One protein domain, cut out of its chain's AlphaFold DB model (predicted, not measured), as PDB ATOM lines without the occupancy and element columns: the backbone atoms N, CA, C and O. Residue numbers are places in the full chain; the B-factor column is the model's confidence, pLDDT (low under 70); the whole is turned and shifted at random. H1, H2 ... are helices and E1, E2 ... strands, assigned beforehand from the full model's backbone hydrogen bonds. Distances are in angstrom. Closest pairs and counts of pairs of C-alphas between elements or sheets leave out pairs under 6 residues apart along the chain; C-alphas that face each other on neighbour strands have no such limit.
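AT A GLANCE: This is residues 549 to 631 and 655 to 673 of the 689 residues of an uncharacterized protein of Tigriopus californicus (UniProt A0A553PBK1). A small, strongly twisted sheet of five strands makes one side of the domain, and a loose set of five helices, none of them on the sheet, makes the other. Residues 588 to 592 of the long link after E2 loop out from the sheet toward the helices. The printed part has 102 residues, with five named helices and five named strands that follow along the chain as H1 H2 E1 E2 E3 E4 E5 H3 H4 H5; 58 residues are in these named elements, and the class is mixed, helices and strands. The sheet is branched at E1, and its neighbour pairs are antiparallel. The whole is compact, with a radius of gyration of the C-alphas of 14.1 A and spans of 39 by 29 by 21 A.

HOW THE PARTS SIT: H1, residues 549 to 561, touches H5, residues 668 to 672; their closest C-alphas, of Leu 554 and Ile 669, are 6.7 A apart. H2, residues 566 to 569, and H3, residues 623 to 628, only just touch, with 3 pairs of C-alphas within 8 A, the closest those of Val 567 and Glu 626 at 5.7 A. E1, residues 571 to 577, forms a hairpin with E2, residues 583 to 587, where N 573 and O 586 are 2.9 A apart. On the other side of E1 lie E3, residues 603 to 605, with N 604 and O 576 at 2.8 A, and E4, residues 611 to 614, with N 572 and O 611 at 2.8 A. E4 and E5, residues 617 to 620, form a second hairpin, with N 612 and O 619 at 2.8 A. H4, residues 657 to 663, is apart from H1 and H5. Every O i to N i+4 pair is within hydrogen-bond range in H1, H3 and H4; H5 has 0 of 1, and 0 of 2 O i to N i+3 pairs, while H2 is too short for an O i to N i+4 pair.

IN THESE COORDINATES: H1 begins at C-alpha 549 (52.822, -32.950, 4.453) and is 18.8 A long; H2 is 5.3 A. E1 starts at C-alpha 571 (45.613, -46.251, -15.172) and runs 18.5 A, E2 13.3 A, E3 6.6 A, E4 9.5 A and E5 10.1 A. H3 is 8.8 A, H4 9.8 A, and H5 6.7 A, ending at C-alpha 672 (40.715, -25.640, 3.427).

THE WHOLE: The two C-alphas farthest apart, of Cys 580 and Met 631, are 41.2 A apart. Residues 632 to 654 are not printed, and C-alphas 631 and 655 are 17.2 A apart across the cut. Of the links printed whole, E2 to E3 is long and the others are tight. The mean pLDDT of the printed part is 75.3; residues 623 to 631 and 655 to 673 are under 70.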
ATOM      1  N   ARG A 549      53.281 -31.612   4.022       85.19
ATOM      2  CA  ARG A 549      52.822 -32.950   4.453       85.19
ATOM      3  C   ARG A 549      51.327 -33.011   4.757       85.19
ATOM      4  O   ARG A 549      50.656 -33.926   4.286       85.19
ATOM      5  N   ASP A 550      50.802 -32.053   5.515       78.44
ATOM      6  CA  ASP A 550      49.376 -32.036   5.858       78.44
ATOM      7  C   ASP A 550      48.500 -31.681   4.656       78.44
ATOM      8  O   ASP A 550      47.430 -32.260   4.483       78.44
ATOM      9  N   MET A 551      48.994 -30.831   3.752       77.31
ATOM     10  CA  MET A 551      48.318 -30.591   2.480       77.31
ATOM     11  C   MET A 551      48.246 -31.868   1.637       77.31
ATOM     12  O   MET A 551      47.193 -32.186   1.098       77.31
ATOM     13  N   TRP A 552      49.324 -32.645   1.555       88.06
ATOM     14  CA  TRP A 552      49.331 -33.902   0.806       88.06
ATOM     15  C   TRP A 552      48.351 -34.939   1.362       88.06
ATOM     16  O   TRP A 552      47.745 -35.658   0.572       88.06
ATOM     17  N   LYS A 553      48.101 -34.954   2.680       84.06
ATOM     18  CA  LYS A 553      47.035 -35.782   3.274       84.06
ATOM     19  C   LYS A 553      45.636 -35.357   2.816       84.06
ATOM     20  O   LYS A 553      44.786 -36.213   2.600       84.06
ATOM     21  N   LEU A 554      45.390 -34.055   2.643       78.38
ATOM     22  CA  LEU A 554      44.117 -33.567   2.094       78.38
ATOM     23  C   LEU A 554      43.953 -33.968   0.622       78.38
ATOM     24  O   LEU A 554      42.854 -34.325   0.205       78.38
ATOM     25  N   TYR A 555      45.042 -33.952  -0.154       81.38
ATOM     26  CA  TYR A 555      45.038 -34.483  -1.520       81.38
ATOM     27  C   TYR A 555      44.714 -35.980  -1.550       81.38
ATOM     28  O   TYR A 555      43.896 -36.385  -2.371       81.38
ATOM     29  N   ASP A 556      45.311 -36.777  -0.656       86.00
ATOM     30  CA  ASP A 556      44.992 -38.203  -0.509       86.00
ATOM     31  C   ASP A 556      43.488 -38.405  -0.257       86.00
ATOM     32  O   ASP A 556      42.820 -39.098  -1.021       86.00
ATOM     33  N   GLN A 557      42.936 -37.722   0.753       82.75
ATOM     34  CA  GLN A 557      41.524 -37.844   1.119       82.75
ATOM     35  C   GLN A 557      40.584 -37.469  -0.034       82.75
ATOM     36  O   GLN A 557      39.611 -38.171  -0.291       82.75
ATOM     37  N   GLN A 558      40.862 -36.376  -0.746       77.25
ATOM     38  CA  GLN A 558      39.991 -35.968  -1.847       77.25
ATOM     39  C   GLN A 558      40.067 -36.905  -3.044       77.25
ATOM     40  O   GLN A 558      39.049 -37.158  -3.671       77.25
ATOM     41  N   ILE A 559      41.248 -37.444  -3.349       85.25
ATOM     42  CA  ILE A 559      41.392 -38.461  -4.394       85.25
ATOM     43  C   ILE A 559      40.539 -39.692  -4.066       85.25
ATOM     44  O   ILE A 559      39.877 -40.221  -4.959       85.25
ATOM     45  N   ASP A 560      40.498 -40.097  -2.797       85.88
ATOM     46  CA  ASP A 560      39.663 -41.209  -2.338       85.88
ATOM     47  C   ASP A 560      38.157 -40.874  -2.385       85.88
ATOM     48  O   ASP A 560      37.338 -41.728  -2.733       85.88
ATOM     49  N   GLU A 561      37.776 -39.631  -2.074       83.31
ATOM     50  CA  GLU A 561      36.384 -39.152  -2.112       83.31
ATOM     51  C   GLU A 561      35.855 -38.916  -3.539       83.31
ATOM     52  O   GLU A 561      34.640 -38.954  -3.756       83.31
ATOM     53  N   THR A 562      36.740 -38.712  -4.522       82.56
ATOM     54  CA  THR A 562      36.385 -38.433  -5.924       82.56
ATOM     55  C   THR A 562      36.903 -39.517  -6.882       82.56
ATOM     56  O   THR A 562      37.708 -39.219  -7.768       82.56
ATOM     57  N   PRO A 563      36.473 -40.786  -6.753       83.75
ATOM     58  CA  PRO A 563      36.995 -41.862  -7.587       83.75
ATOM     59  C   PRO A 563      36.744 -41.576  -9.074       83.75
ATOM     60  O   PRO A 563      35.631 -41.232  -9.481       83.75
ATOM     61  N   LEU A 564      37.780 -41.747  -9.901       81.12
ATOM     62  CA  LEU A 564      37.662 -41.588 -11.352       81.12
ATOM     63  C   LEU A 564      36.624 -42.558 -11.948       81.12
ATOM     64  O   LEU A 564      36.354 -43.603 -11.357       81.12
ATOM     65  N   PRO A 565      36.081 -42.298 -13.151       82.94
ATOM     66  CA  PRO A 565      35.298 -43.292 -13.881       82.94
ATOM     67  C   PRO A 565      36.086 -44.595 -14.079       82.94
ATOM     68  O   PRO A 565      37.310 -44.567 -14.226       82.94
ATOM     69  N   ALA A 566      35.391 -45.738 -14.119       78.56
ATOM     70  CA  ALA A 566      35.997 -47.079 -14.135       78.56
ATOM     71  C   ALA A 566      37.085 -47.264 -15.215       78.56
ATOM     72  O   ALA A 566      38.091 -47.930 -14.982       78.56
ATOM     73  N   VAL A 567      36.915 -46.599 -16.361       75.75
ATOM     74  CA  VAL A 567      37.847 -46.556 -17.502       75.75
ATOM     75  C   VAL A 567      39.244 -46.042 -17.101       75.75
ATOM     76  O   VAL A 567      40.252 -46.480 -17.654       75.75
ATOM     77  N   TYR A 568      39.326 -45.141 -16.117       80.69
ATOM     78  CA  TYR A 568      40.562 -44.462 -15.716       80.69
ATOM     79  C   TYR A 568      41.134 -44.927 -14.369       80.69
ATOM     80  O   TYR A 568      42.315 -44.691 -14.117       80.69
ATOM     81  N   GLN A 569      40.351 -45.599 -13.515       81.62
ATOM     82  CA  GLN A 569      40.774 -45.986 -12.155       81.62
ATOM     83  C   GLN A 569      42.024 -46.879 -12.128       81.62
ATOM     84  O   GLN A 569      42.815 -46.813 -11.192       81.62
ATOM     85  N   SER A 570      42.218 -47.713 -13.154       84.19
ATOM     86  CA  SER A 570      43.334 -48.665 -13.229       84.19
ATOM     87  C   SER A 570      44.554 -48.128 -13.993       84.19
ATOM     88  O   SER A 570      45.421 -48.914 -14.385       84.19
ATOM     89  N   LEU A 571      44.568 -46.839 -14.339       88.75
ATOM     90  CA  LEU A 571      45.613 -46.251 -15.172       88.75
ATOM     91  C   LEU A 571      46.717 -45.625 -14.322       88.75
ATOM     92  O   LEU A 571      46.511 -45.189 -13.194       88.75
ATOM     93  N   PHE A 572      47.907 -45.559 -14.901       90.31
ATOM     94  CA  PHE A 572      49.115 -45.004 -14.310       90.31
ATOM     95  C   PHE A 572      49.667 -43.903 -15.208       90.31
ATOM     96  O   PHE A 572      49.469 -43.898 -16.423       90.31
ATOM     97  N   ALA A 573      50.397 -42.971 -14.612       88.81
ATOM     98  CA  ALA A 573      51.074 -41.907 -15.330       88.81
ATOM     99  C   ALA A 573      52.530 -41.797 -14.877       88.81
ATOM    100  O   ALA A 573      52.867 -42.034 -13.715       88.81
ATOM    101  N   LEU A 574      53.392 -41.423 -15.821       88.38
ATOM    102  CA  LEU A 574      54.764 -41.036 -15.535       88.38
ATOM    103  C   LEU A 574      54.779 -39.580 -15.057       88.38
ATOM    104  O   LEU A 574      54.215 -38.701 -15.712       88.38
ATOM    105  N   SER A 575      55.407 -39.325 -13.913       90.94
ATOM    106  CA  SER A 575      55.468 -37.989 -13.320       90.94
ATOM    107  C   SER A 575      56.840 -37.682 -12.734       90.94
ATOM    108  O   SER A 575      57.413 -38.522 -12.038       90.94
ATOM    109  N   TYR A 576      57.308 -36.454 -12.939       90.94
ATOM    110  CA  TYR A 576      58.506 -35.899 -12.316       90.94
ATOM    111  C   TYR A 576      58.136 -35.078 -11.077       90.94
ATOM    112  O   TYR A 576      57.294 -34.182 -11.158       90.94
ATOM    113  N   CYS A 577      58.755 -35.358  -9.928       93.38
ATOM    114  CA  CYS A 577      58.518 -34.610  -8.692       93.38
ATOM    115  C   CYS A 577      59.492 -33.437  -8.542       93.38
ATOM    116  O   CYS A 577      60.705 -33.639  -8.528       93.38
ATOM    117  N   ARG A 578      58.963 -32.222  -8.354       91.00
ATOM    118  CA  ARG A 578      59.751 -30.993  -8.155       91.00
ATOM    119  C   ARG A 578      60.355 -30.878  -6.754       91.00
ATOM    120  O   ARG A 578      61.284 -30.101  -6.551       91.00
ATOM    121  N   ASP A 579      59.872 -31.687  -5.811       90.50
ATOM    122  CA  ASP A 579      60.412 -31.721  -4.454       90.50
ATOM    123  C   ASP A 579      61.609 -32.675  -4.352       90.50
ATOM    124  O   ASP A 579      62.713 -32.262  -4.015       90.50
ATOM    125  N   CYS A 580      61.453 -33.953  -4.707       92.06
ATOM    126  CA  CYS A 580      62.559 -34.910  -4.591       92.06
ATOM    127  C   CYS A 580      63.416 -35.055  -5.858       92.06
ATOM    128  O   CYS A 580      64.365 -35.837  -5.847       92.06
ATOM    129  N   LEU A 581      63.067 -34.355  -6.947       91.69
ATOM    130  CA  LEU A 581      63.759 -34.372  -8.244       91.69
ATOM    131  C   LEU A 581      63.877 -35.769  -8.881       91.69
ATOM    132  O   LEU A 581      64.823 -36.049  -9.616       91.69
ATOM    133  N   LYS A 582      62.918 -36.661  -8.600       92.31
ATOM    134  CA  LYS A 582      62.869 -38.033  -9.133       92.31
ATOM    135  C   LYS A 582      61.611 -38.246  -9.964       92.31
ATOM    136  O   LYS A 582      60.545 -37.721  -9.634       92.31
ATOM    137  N   THR A 583      61.731 -39.084 -10.988       91.56
ATOM    138  CA  THR A 583      60.595 -39.573 -11.771       91.56
ATOM    139  C   THR A 583      60.013 -40.838 -11.128       91.56
ATOM    140  O   THR A 583      60.741 -41.701 -10.626       91.56
ATOM    141  N   SER A 584      58.687 -40.953 -11.132       89.75
ATOM    142  CA  SER A 584      57.944 -42.122 -10.656       89.75
ATOM    143  C   SER A 584      56.792 -42.473 -11.592       89.75
ATOM    144  O   SER A 584      56.249 -41.604 -12.276       89.75
ATOM    145  N   ARG A 585      56.405 -43.753 -11.604       91.25
ATOM    146  CA  ARG A 585      55.144 -44.220 -12.190       91.25
ATOM    147  C   ARG A 585      54.166 -44.449 -11.051       91.25
ATOM    148  O   ARG A 585      54.448 -45.263 -10.177       91.25
ATOM    149  N   SER A 586      53.047 -43.744 -11.083       90.44
ATOM    150  CA  SER A 586      52.045 -43.789 -10.018       90.44
ATOM    151  C   SER A 586      50.643 -43.794 -10.606       90.44
ATOM    152  O   SER A 586      50.462 -43.441 -11.775       90.44
ATOM    153  N   SER A 587      49.659 -44.208  -9.808       89.94
ATOM    154  CA  SER A 587      48.253 -44.211 -10.208       89.94
ATOM    155  C   SER A 587      47.837 -42.831 -10.713       89.94
ATOM    156  O   SER A 587      48.190 -41.799 -10.134       89.94
ATOM    157  N   PHE A 588      47.131 -42.814 -11.836       90.25
ATOM    158  CA  PHE A 588      46.667 -41.595 -12.467       90.25
ATOM    159  C   PHE A 588      45.425 -41.079 -11.741       90.25
ATOM    160  O   PHE A 588      44.421 -41.778 -11.637       90.25
ATOM    161  N   HIS A 589      45.484 -39.826 -11.294       87.69
ATOM    162  CA  HIS A 589      44.320 -39.079 -10.846       87.69
ATOM    163  C   HIS A 589      44.358 -37.658 -11.404       87.69
ATOM    164  O   HIS A 589      45.429 -37.055 -11.515       87.69
ATOM    165  N   ILE A 590      43.197 -37.094 -11.749       82.00
ATOM    166  CA  ILE A 590      43.119 -35.745 -12.333       82.00
ATOM    167  C   ILE A 590      43.446 -34.634 -11.321       82.00
ATOM    168  O   ILE A 590      43.944 -33.573 -11.698       82.00
ATOM    169  N   LEU A 591      43.212 -34.891 -10.030       78.38
ATOM    170  CA  LEU A 591      43.538 -33.964  -8.938       78.38
ATOM    171  C   LEU A 591      45.049 -33.862  -8.671       78.38
ATOM    172  O   LEU A 591      45.542 -32.790  -8.313       78.38
ATOM    173  N   GLY A 592      45.793 -34.948  -8.888       84.50
ATOM    174  CA  GLY A 592      47.237 -34.992  -8.682       84.50
ATOM    175  C   GLY A 592      47.802 -36.408  -8.772       84.50
ATOM    176  O   GLY A 592      47.102 -37.382  -8.513       84.50
ATOM    177  N   ILE A 593      49.083 -36.525  -9.129       90.50
ATOM    178  CA  ILE A 593      49.786 -37.812  -9.227       90.50
ATOM    179  C   ILE A 593      50.757 -37.914  -8.051       90.50
ATOM    180  O   ILE A 593      51.707 -37.136  -7.962       90.50
ATOM    181  N   LYS A 594      50.538 -38.867  -7.144       93.31
ATOM    182  CA  LYS A 594      51.371 -39.010  -5.942       93.31
ATOM    183  C   LYS A 594      52.774 -39.488  -6.303       93.31
ATOM    184  O   LYS A 594      52.928 -40.487  -7.003       93.31
ATOM    185  N   CYS A 595      53.817 -38.827  -5.813       93.75
ATOM    186  CA  CYS A 595      55.189 -39.286  -6.018       93.75
ATOM    187  C   CYS A 595      55.468 -40.563  -5.210       93.75
ATOM    188  O   CYS A 595      55.269 -40.580  -3.999       93.75
ATOM    189  N   SER A 596      56.024 -41.605  -5.835       92.50
ATOM    190  CA  SER A 596      56.351 -42.858  -5.132       92.50
ATOM    191  C   SER A 596      57.574 -42.764  -4.206       92.50
ATOM    192  O   SER A 596      57.826 -43.689  -3.442       92.50
ATOM    193  N   HIS A 597      58.368 -41.688  -4.295       93.56
ATOM    194  CA  HIS A 597      59.617 -41.533  -3.531       93.56
ATOM    195  C   HIS A 597      59.443 -40.694  -2.266       93.56
ATOM    196  O   HIS A 597      59.973 -41.060  -1.223       93.56
ATOM    197  N   CYS A 598      58.737 -39.564  -2.356       91.75
ATOM    198  CA  CYS A 598      58.510 -38.660  -1.222       91.75
ATOM    199  C   CYS A 598      57.043 -38.577  -0.784       91.75
ATOM    200  O   CYS A 598      56.739 -37.848   0.153       91.75
ATOM    201  N   SER A 599      56.131 -39.295  -1.453       91.75
ATOM    202  CA  SER A 599      54.681 -39.250  -1.201       91.75
ATOM    203  C   SER A 599      54.021 -37.876  -1.396       91.75
ATOM    204  O   SER A 599      52.861 -37.711  -1.036       91.75
ATOM    205  N   GLY A 600      54.726 -36.900  -1.978       90.12
ATOM    206  CA  GLY A 600      54.190 -35.569  -2.265       90.12
ATOM    207  C   GLY A 600      53.460 -35.472  -3.605       90.12
ATOM    208  O   GLY A 600      53.641 -36.312  -4.489       90.12
ATOM    209  N   TYR A 601      52.673 -34.406  -3.765       90.62
ATOM    210  CA  TYR A 601      51.886 -34.124  -4.974       90.62
ATOM    211  C   TYR A 601      52.408 -32.949  -5.808       90.62
ATOM    212  O   TYR A 601      51.799 -32.613  -6.822       90.62
ATOM    213  N   ASN A 602      53.555 -32.356  -5.451       92.38
ATOM    214  CA  ASN A 602      54.262 -31.402  -6.313       92.38
ATOM    215  C   ASN A 602      54.941 -32.134  -7.490       92.38
ATOM    216  O   ASN A 602      56.170 -32.233  -7.597       92.38
ATOM    217  N   THR A 603      54.118 -32.747  -8.337       90.12
ATOM    218  CA  THR A 603      54.516 -33.563  -9.477       90.12
ATOM    219  C   THR A 603      53.978 -32.962 -10.766       90.12
ATOM    220  O   THR A 603      52.899 -32.373 -10.820       90.12
ATOM    221  N   VAL A 604      54.748 -33.115 -11.837       86.06
ATOM    222  CA  VAL A 604      54.340 -32.749 -13.190       86.06
ATOM    223  C   VAL A 604      54.308 -34.017 -14.016       86.06
ATOM    224  O   VAL A 604      55.275 -34.778 -14.034       86.06
ATOM    225  N   ARG A 605      53.188 -34.255 -14.696       85.56
ATOM    226  CA  ARG A 605      53.063 -35.379 -15.622       85.56
ATOM    227  C   ARG A 605      54.021 -35.181 -16.796       85.56
ATOM    228  O   ARG A 605      54.004 -34.130 -17.436       85.56
ATOM    229  N   GLU A 606      54.836 -36.186 -17.086       80.50
ATOM    230  CA  GLU A 606      55.702 -36.164 -18.264       80.50
ATOM    231  C   GLU A 606      54.877 -36.372 -19.546       80.50
ATOM    232  O   GLU A 606      53.807 -36.988 -19.530       80.50
ATOM    233  N   LYS A 607      55.357 -35.839 -20.677       72.00
ATOM    234  CA  LYS A 607      54.706 -36.045 -21.978       72.00
ATOM    235  C   LYS A 607      54.747 -37.536 -22.324       72.00
ATOM    236  O   LYS A 607      55.824 -38.110 -22.430       72.00
ATOM    237  N   GLY A 608      53.584 -38.148 -22.521       73.06
ATOM    238  CA  GLY A 608      53.474 -39.565 -22.863       73.06
ATOM    239  C   GLY A 608      52.078 -40.128 -22.597       73.06
ATOM    240  O   GLY A 608      51.235 -39.434 -22.009       73.06
ATOM    241  N   PRO A 609      51.806 -41.366 -23.033       79.81
ATOM    242  CA  PRO A 609      50.506 -41.992 -22.846       79.81
ATOM    243  C   PRO A 609      50.212 -42.302 -21.376       79.81
ATOM    244  O   PRO A 609      51.096 -42.285 -20.517       79.81
ATOM    245  N   LEU A 610      48.940 -42.573 -21.080       86.62
ATOM    246  CA  LEU A 610      48.588 -43.256 -19.840       86.62
ATOM    247  C   LEU A 610      48.990 -44.724 -19.960       86.62
ATOM    248  O   LEU A 610      48.993 -45.293 -21.049       86.62
ATOM    249  N   LEU A 611      49.353 -45.322 -18.836       87.81
ATOM    250  CA  LEU A 611      49.868 -46.678 -18.767       87.81
ATOM    251  C   LEU A 611      48.872 -47.579 -18.045       87.81
ATOM    252  O   LEU A 611      48.162 -47.137 -17.145       87.81
ATOM    253  N   ARG A 612      48.866 -48.861 -18.383       87.44
ATOM    254  CA  ARG A 612      48.213 -49.912 -17.606       87.44
ATOM    255  C   ARG A 612      49.247 -50.946 -17.194       87.44
ATOM    256  O   ARG A 612      50.176 -51.232 -17.942       87.44
ATOM    257  N   LEU A 613      49.054 -51.516 -16.013       85.50
ATOM    258  CA  LEU A 613      49.825 -52.658 -15.552       85.50
ATOM    259  C   LEU A 613      49.174 -53.960 -16.050       85.50
ATOM    260  O   LEU A 613      48.050 -54.270 -15.660       85.50
ATOM    261  N   VAL A 614      49.875 -54.710 -16.900       83.75
ATOM    262  CA  VAL A 614      49.481 -56.049 -17.367       83.75
ATOM    263  C   VAL A 614      50.624 -57.008 -17.054       83.75
ATOM    264  O   VAL A 614      51.762 -56.767 -17.453       83.75
ATOM    265  N   GLU A 615      50.344 -58.054 -16.271       83.06
ATOM    266  CA  GLU A 615      51.329 -59.081 -15.877       83.06
ATOM    267  C   GLU A 615      52.642 -58.502 -15.296       83.06
ATOM    268  O   GLU A 615      53.736 -59.005 -15.532       83.06
ATOM    269  N   GLY A 616      52.549 -57.402 -14.538       80.62
ATOM    270  CA  GLY A 616      53.710 -56.738 -13.927       80.62
ATOM    271  C   GLY A 616      54.497 -55.809 -14.861       80.62
ATOM    272  O   GLY A 616      55.458 -55.179 -14.421       80.62
ATOM    273  N   THR A 617      54.077 -55.661 -16.119       84.12
ATOM    274  CA  THR A 617      54.670 -54.731 -17.092       84.12
ATOM    275  C   THR A 617      53.736 -53.566 -17.406       84.12
ATOM    276  O   THR A 617      52.516 -53.717 -17.455       84.12
ATOM    277  N   PHE A 618      54.304 -52.369 -17.584       84.69
ATOM    278  CA  PHE A 618      53.537 -51.182 -17.962       84.69
ATOM    279  C   PHE A 618      53.437 -51.083 -19.483       84.69
ATOM    280  O   PHE A 618      54.458 -50.934 -20.152       84.69
ATOM    281  N   ILE A 619      52.213 -51.109 -20.002       85.38
ATOM    282  CA  ILE A 619      51.900 -50.928 -21.424       85.38
ATOM    283  C   ILE A 619      51.077 -49.654 -21.636       85.38
ATOM    284  O   ILE A 619      50.409 -49.184 -20.716       85.38
ATOM    285  N   GLU A 620      51.125 -49.083 -22.836       84.88
ATOM    286  CA  GLU A 620      50.304 -47.929 -23.219       84.88
ATOM    287  C   GLU A 620      48.808 -48.286 -23.229       84.88
ATOM    288  O   GLU A 620      48.403 -49.322 -23.753       84.88
ATOM    289  N   ALA A 621      47.982 -47.434 -22.620       79.38
ATOM    290  CA  ALA A 621      46.541 -47.627 -22.539       79.38
ATOM    291  C   ALA A 621      45.831 -47.033 -23.767       79.38
ATOM    292  O   ALA A 621      45.909 -45.828 -24.016       79.38
ATOM    293  N   ASN A 622      45.079 -47.862 -24.499       74.75
ATOM    294  CA  ASN A 622      44.238 -47.420 -25.612       74.75
ATOM    295  C   ASN A 622      42.865 -46.947 -25.105       74.75
ATOM    296  O   ASN A 622      41.955 -47.745 -24.897       74.75
ATOM    297  N   LEU A 623      42.701 -45.633 -24.934       66.25
ATOM    298  CA  LEU A 623      41.478 -45.034 -24.384       66.25
ATOM    299  C   LEU A 623      40.201 -45.349 -25.191       66.25
ATOM    300  O   LEU A 623      39.119 -45.347 -24.615       66.25
ATOM    301  N   VAL A 624      40.302 -45.658 -26.490       58.50
ATOM    302  CA  VAL A 624      39.141 -45.994 -27.344       58.50
ATOM    303  C   VAL A 624      38.611 -47.400 -27.040       58.50
ATOM    304  O   VAL A 624      37.400 -47.615 -26.955       58.50
ATOM    305  N   GLU A 625      39.510 -48.357 -26.816       59.16
ATOM    306  CA  GLU A 625      39.152 -49.719 -26.397       59.16
ATOM    307  C   GLU A 625      38.645 -49.769 -24.949       59.16
ATOM    308  O   GLU A 625      37.840 -50.629 -24.597       59.16
ATOM    309  N   GLU A 626      39.093 -48.843 -24.098       57.25
ATOM    310  CA  GLU A 626      38.648 -48.769 -22.705       57.25
ATOM    311  C   GLU A 626      37.217 -48.238 -22.563       57.25
ATOM    312  O   GLU A 626      36.452 -48.754 -21.749       57.25
ATOM    313  N   VAL A 627      36.829 -47.254 -23.378       50.91
ATOM    314  CA  VAL A 627      35.459 -46.711 -23.384       50.91
ATOM    315  C   VAL A 627      34.462 -47.735 -23.941       50.91
ATOM    316  O   VAL A 627      33.365 -47.892 -23.408       50.91
ATOM    317  N   THR A 628      34.853 -48.502 -24.962       50.19
ATOM    318  CA  THR A 628      33.986 -49.514 -25.596       50.19
ATOM    319  C   THR A 628      33.779 -50.772 -24.751       50.19
ATOM    320  O   THR A 628      32.760 -51.444 -24.906       50.19
ATOM    321  N   ARG A 629      34.671 -51.078 -23.798       53.91
ATOM    322  CA  ARG A 629      34.528 -52.236 -22.894       53.91
ATOM    323  C   ARG A 629      33.455 -52.057 -21.804       53.91
ATOM    324  O   ARG A 629      33.170 -53.017 -21.092       53.91
ATOM    325  N   GLY A 630      32.869 -50.860 -21.673       45.56
ATOM    326  CA  GLY A 630      31.881 -50.512 -20.641       45.56
ATOM    327  C   GLY A 630      30.478 -50.125 -21.134       45.56
ATOM    328  O   GLY A 630      29.669 -49.711 -20.306       45.56
ATOM    329  N   MET A 631      30.169 -50.226 -22.437       42.66
ATOM    330  CA  MET A 631      28.894 -49.760 -23.023       42.66
ATOM    331  C   MET A 631      28.063 -50.913 -23.619       42.66
ATOM    332  O   MET A 631      28.614 -51.860 -24.178       42.66
ATOM    333  N   ALA A 655      37.569 -34.131 -22.641       42.09
ATOM    334  CA  ALA A 655      36.364 -34.263 -23.458       42.09
ATOM    335  C   ALA A 655      35.272 -35.116 -22.780       42.09
ATOM    336  O   ALA A 655      34.138 -35.130 -23.253       42.09
ATOM    337  N   ASP A 656      35.599 -35.809 -21.678       50.06
ATOM    338  CA  ASP A 656      34.646 -36.561 -20.856       50.06
ATOM    339  C   ASP A 656      33.978 -35.631 -19.810       50.06
ATOM    340  O   ASP A 656      34.659 -35.115 -18.912       50.06
ATOM    341  N   PRO A 657      32.644 -35.432 -19.863       48.28
ATOM    342  CA  PRO A 657      31.908 -34.590 -18.918       48.28
ATOM    343  C   PRO A 657      32.014 -35.019 -17.445       48.28
ATOM    344  O   PRO A 657      31.779 -34.197 -16.557       48.28
ATOM    345  N   GLN A 658      32.319 -36.289 -17.150       53.09
ATOM    346  CA  GLN A 658      32.556 -36.766 -15.782       53.09
ATOM    347  C   GLN A 658      33.945 -36.354 -15.284       53.09
ATOM    348  O   GLN A 658      34.080 -35.899 -14.147       53.09
ATOM    349  N   MET A 659      34.952 -36.414 -16.155       51.69
ATOM    350  CA  MET A 659      36.305 -35.936 -15.856       51.69
ATOM    351  C   MET A 659      36.343 -34.414 -15.681       51.69
ATOM    352  O   MET A 659      37.043 -33.922 -14.797       51.69
ATOM    353  N   GLU A 660      35.538 -33.666 -16.442       51.03
ATOM    354  CA  GLU A 660      35.373 -32.219 -16.257       51.03
ATOM    355  C   GLU A 660      34.775 -31.882 -14.875       51.03
ATOM    356  O   GLU A 660      35.219 -30.939 -14.221       51.03
ATOM    357  N   ARG A 661      33.811 -32.669 -14.372       55.88
ATOM    358  CA  ARG A 661      33.235 -32.472 -13.024       55.88
ATOM    359  C   ARG A 661      34.267 -32.674 -11.913       55.88
ATOM    360  O   ARG A 661      34.358 -31.812 -11.046       55.88
ATOM    361  N   ILE A 662      35.060 -33.745 -11.974       52.16
ATOM    362  CA  ILE A 662      36.090 -34.057 -10.963       52.16
ATOM    363  C   ILE A 662      37.252 -33.052 -11.042       52.16
ATOM    364  O   ILE A 662      37.737 -32.570 -10.023       52.16
ATOM    365  N   HIS A 663      37.665 -32.652 -12.252       50.06
ATOM    366  CA  HIS A 663      38.650 -31.582 -12.444       50.06
ATOM    367  C   HIS A 663      38.234 -30.277 -11.744       50.06
ATOM    368  O   HIS A 663      39.071 -29.578 -11.174       50.06
ATOM    369  N   ASN A 664      36.938 -29.960 -11.762       46.97
ATOM    370  CA  ASN A 664      36.397 -28.748 -11.157       46.97
ATOM    371  C   ASN A 664      36.304 -28.805  -9.615       46.97
ATOM    372  O   ASN A 664      36.161 -27.750  -9.000       46.97
ATOM    373  N   GLU A 665      36.439 -29.975  -8.974       50.12
ATOM    374  CA  GLU A 665      36.496 -30.115  -7.503       50.12
ATOM    375  C   GLU A 665      37.894 -29.851  -6.912       50.12
ATOM    376  O   GLU A 665      38.019 -29.520  -5.732       50.12
ATOM    377  N   ARG A 666      38.943 -29.868  -7.750       39.53
ATOM    378  CA  ARG A 666      40.362 -29.664  -7.383       39.53
ATOM    379  C   ARG A 666      40.662 -28.382  -6.606       39.53
ATOM    380  O   ARG A 666      41.664 -28.311  -5.899       39.53
ATOM    381  N   PHE A 667      39.803 -27.376  -6.721       38.16
ATOM    382  CA  PHE A 667      40.005 -26.064  -6.111       38.16
ATOM    383  C   PHE A 667      39.540 -25.971  -4.649       38.16
ATOM    384  O   PHE A 667      39.887 -25.012  -3.969       38.16
ATOM    385  N   ARG A 668      38.851 -26.992  -4.117       38.97
ATOM    386  CA  ARG A 668      38.435 -27.038  -2.702       38.97
ATOM    387  C   ARG A 668      39.585 -27.385  -1.734       38.97
ATOM    388  O   ARG A 668      39.495 -27.094  -0.542       38.97
ATOM    389  N   ILE A 669      40.674 -27.993  -2.228       40.03
ATOM    390  CA  ILE A 669      41.861 -28.363  -1.419       40.03
ATOM    391  C   ILE A 669      42.655 -27.131  -0.988       40.03
ATOM    392  O   ILE A 669      43.138 -27.079   0.134       40.03
ATOM    393  N   GLN A 670      42.785 -26.142  -1.877       36.59
ATOM    394  CA  GLN A 670      43.615 -24.959  -1.630       36.59
ATOM    395  C   GLN A 670      42.978 -23.987  -0.620       36.59
ATOM    396  O   GLN A 670      43.699 -23.274   0.074       36.59
ATOM    397  N   GLU A 671      41.646 -23.992  -0.488       34.38
ATOM    398  CA  GLU A 671      40.911 -23.141   0.461       34.38
ATOM    399  C   GLU A 671      40.909 -23.691   1.898       34.38
ATOM    400  O   GLU A 671      41.052 -22.928   2.847       34.38
ATOM    401  N   THR A 672      40.801 -25.012   2.086       36.88
ATOM    402  CA  THR A 672      40.715 -25.640   3.427       36.88
ATOM    403  C   THR A 672      42.048 -25.680   4.183       36.88
ATOM    404  O   THR A 672      42.090 -25.892   5.392       36.88
ATOM    405  N   SER A 673      43.156 -25.445   3.488       39.00
ATOM    406  CA  SER A 673      44.519 -25.546   4.013       39.00
ATOM    407  C   SER A 673      45.156 -24.231   4.455       39.00
ATOM    408  O   SER A 673      46.132 -24.258   5.205       39.00
TER     409      SER A 673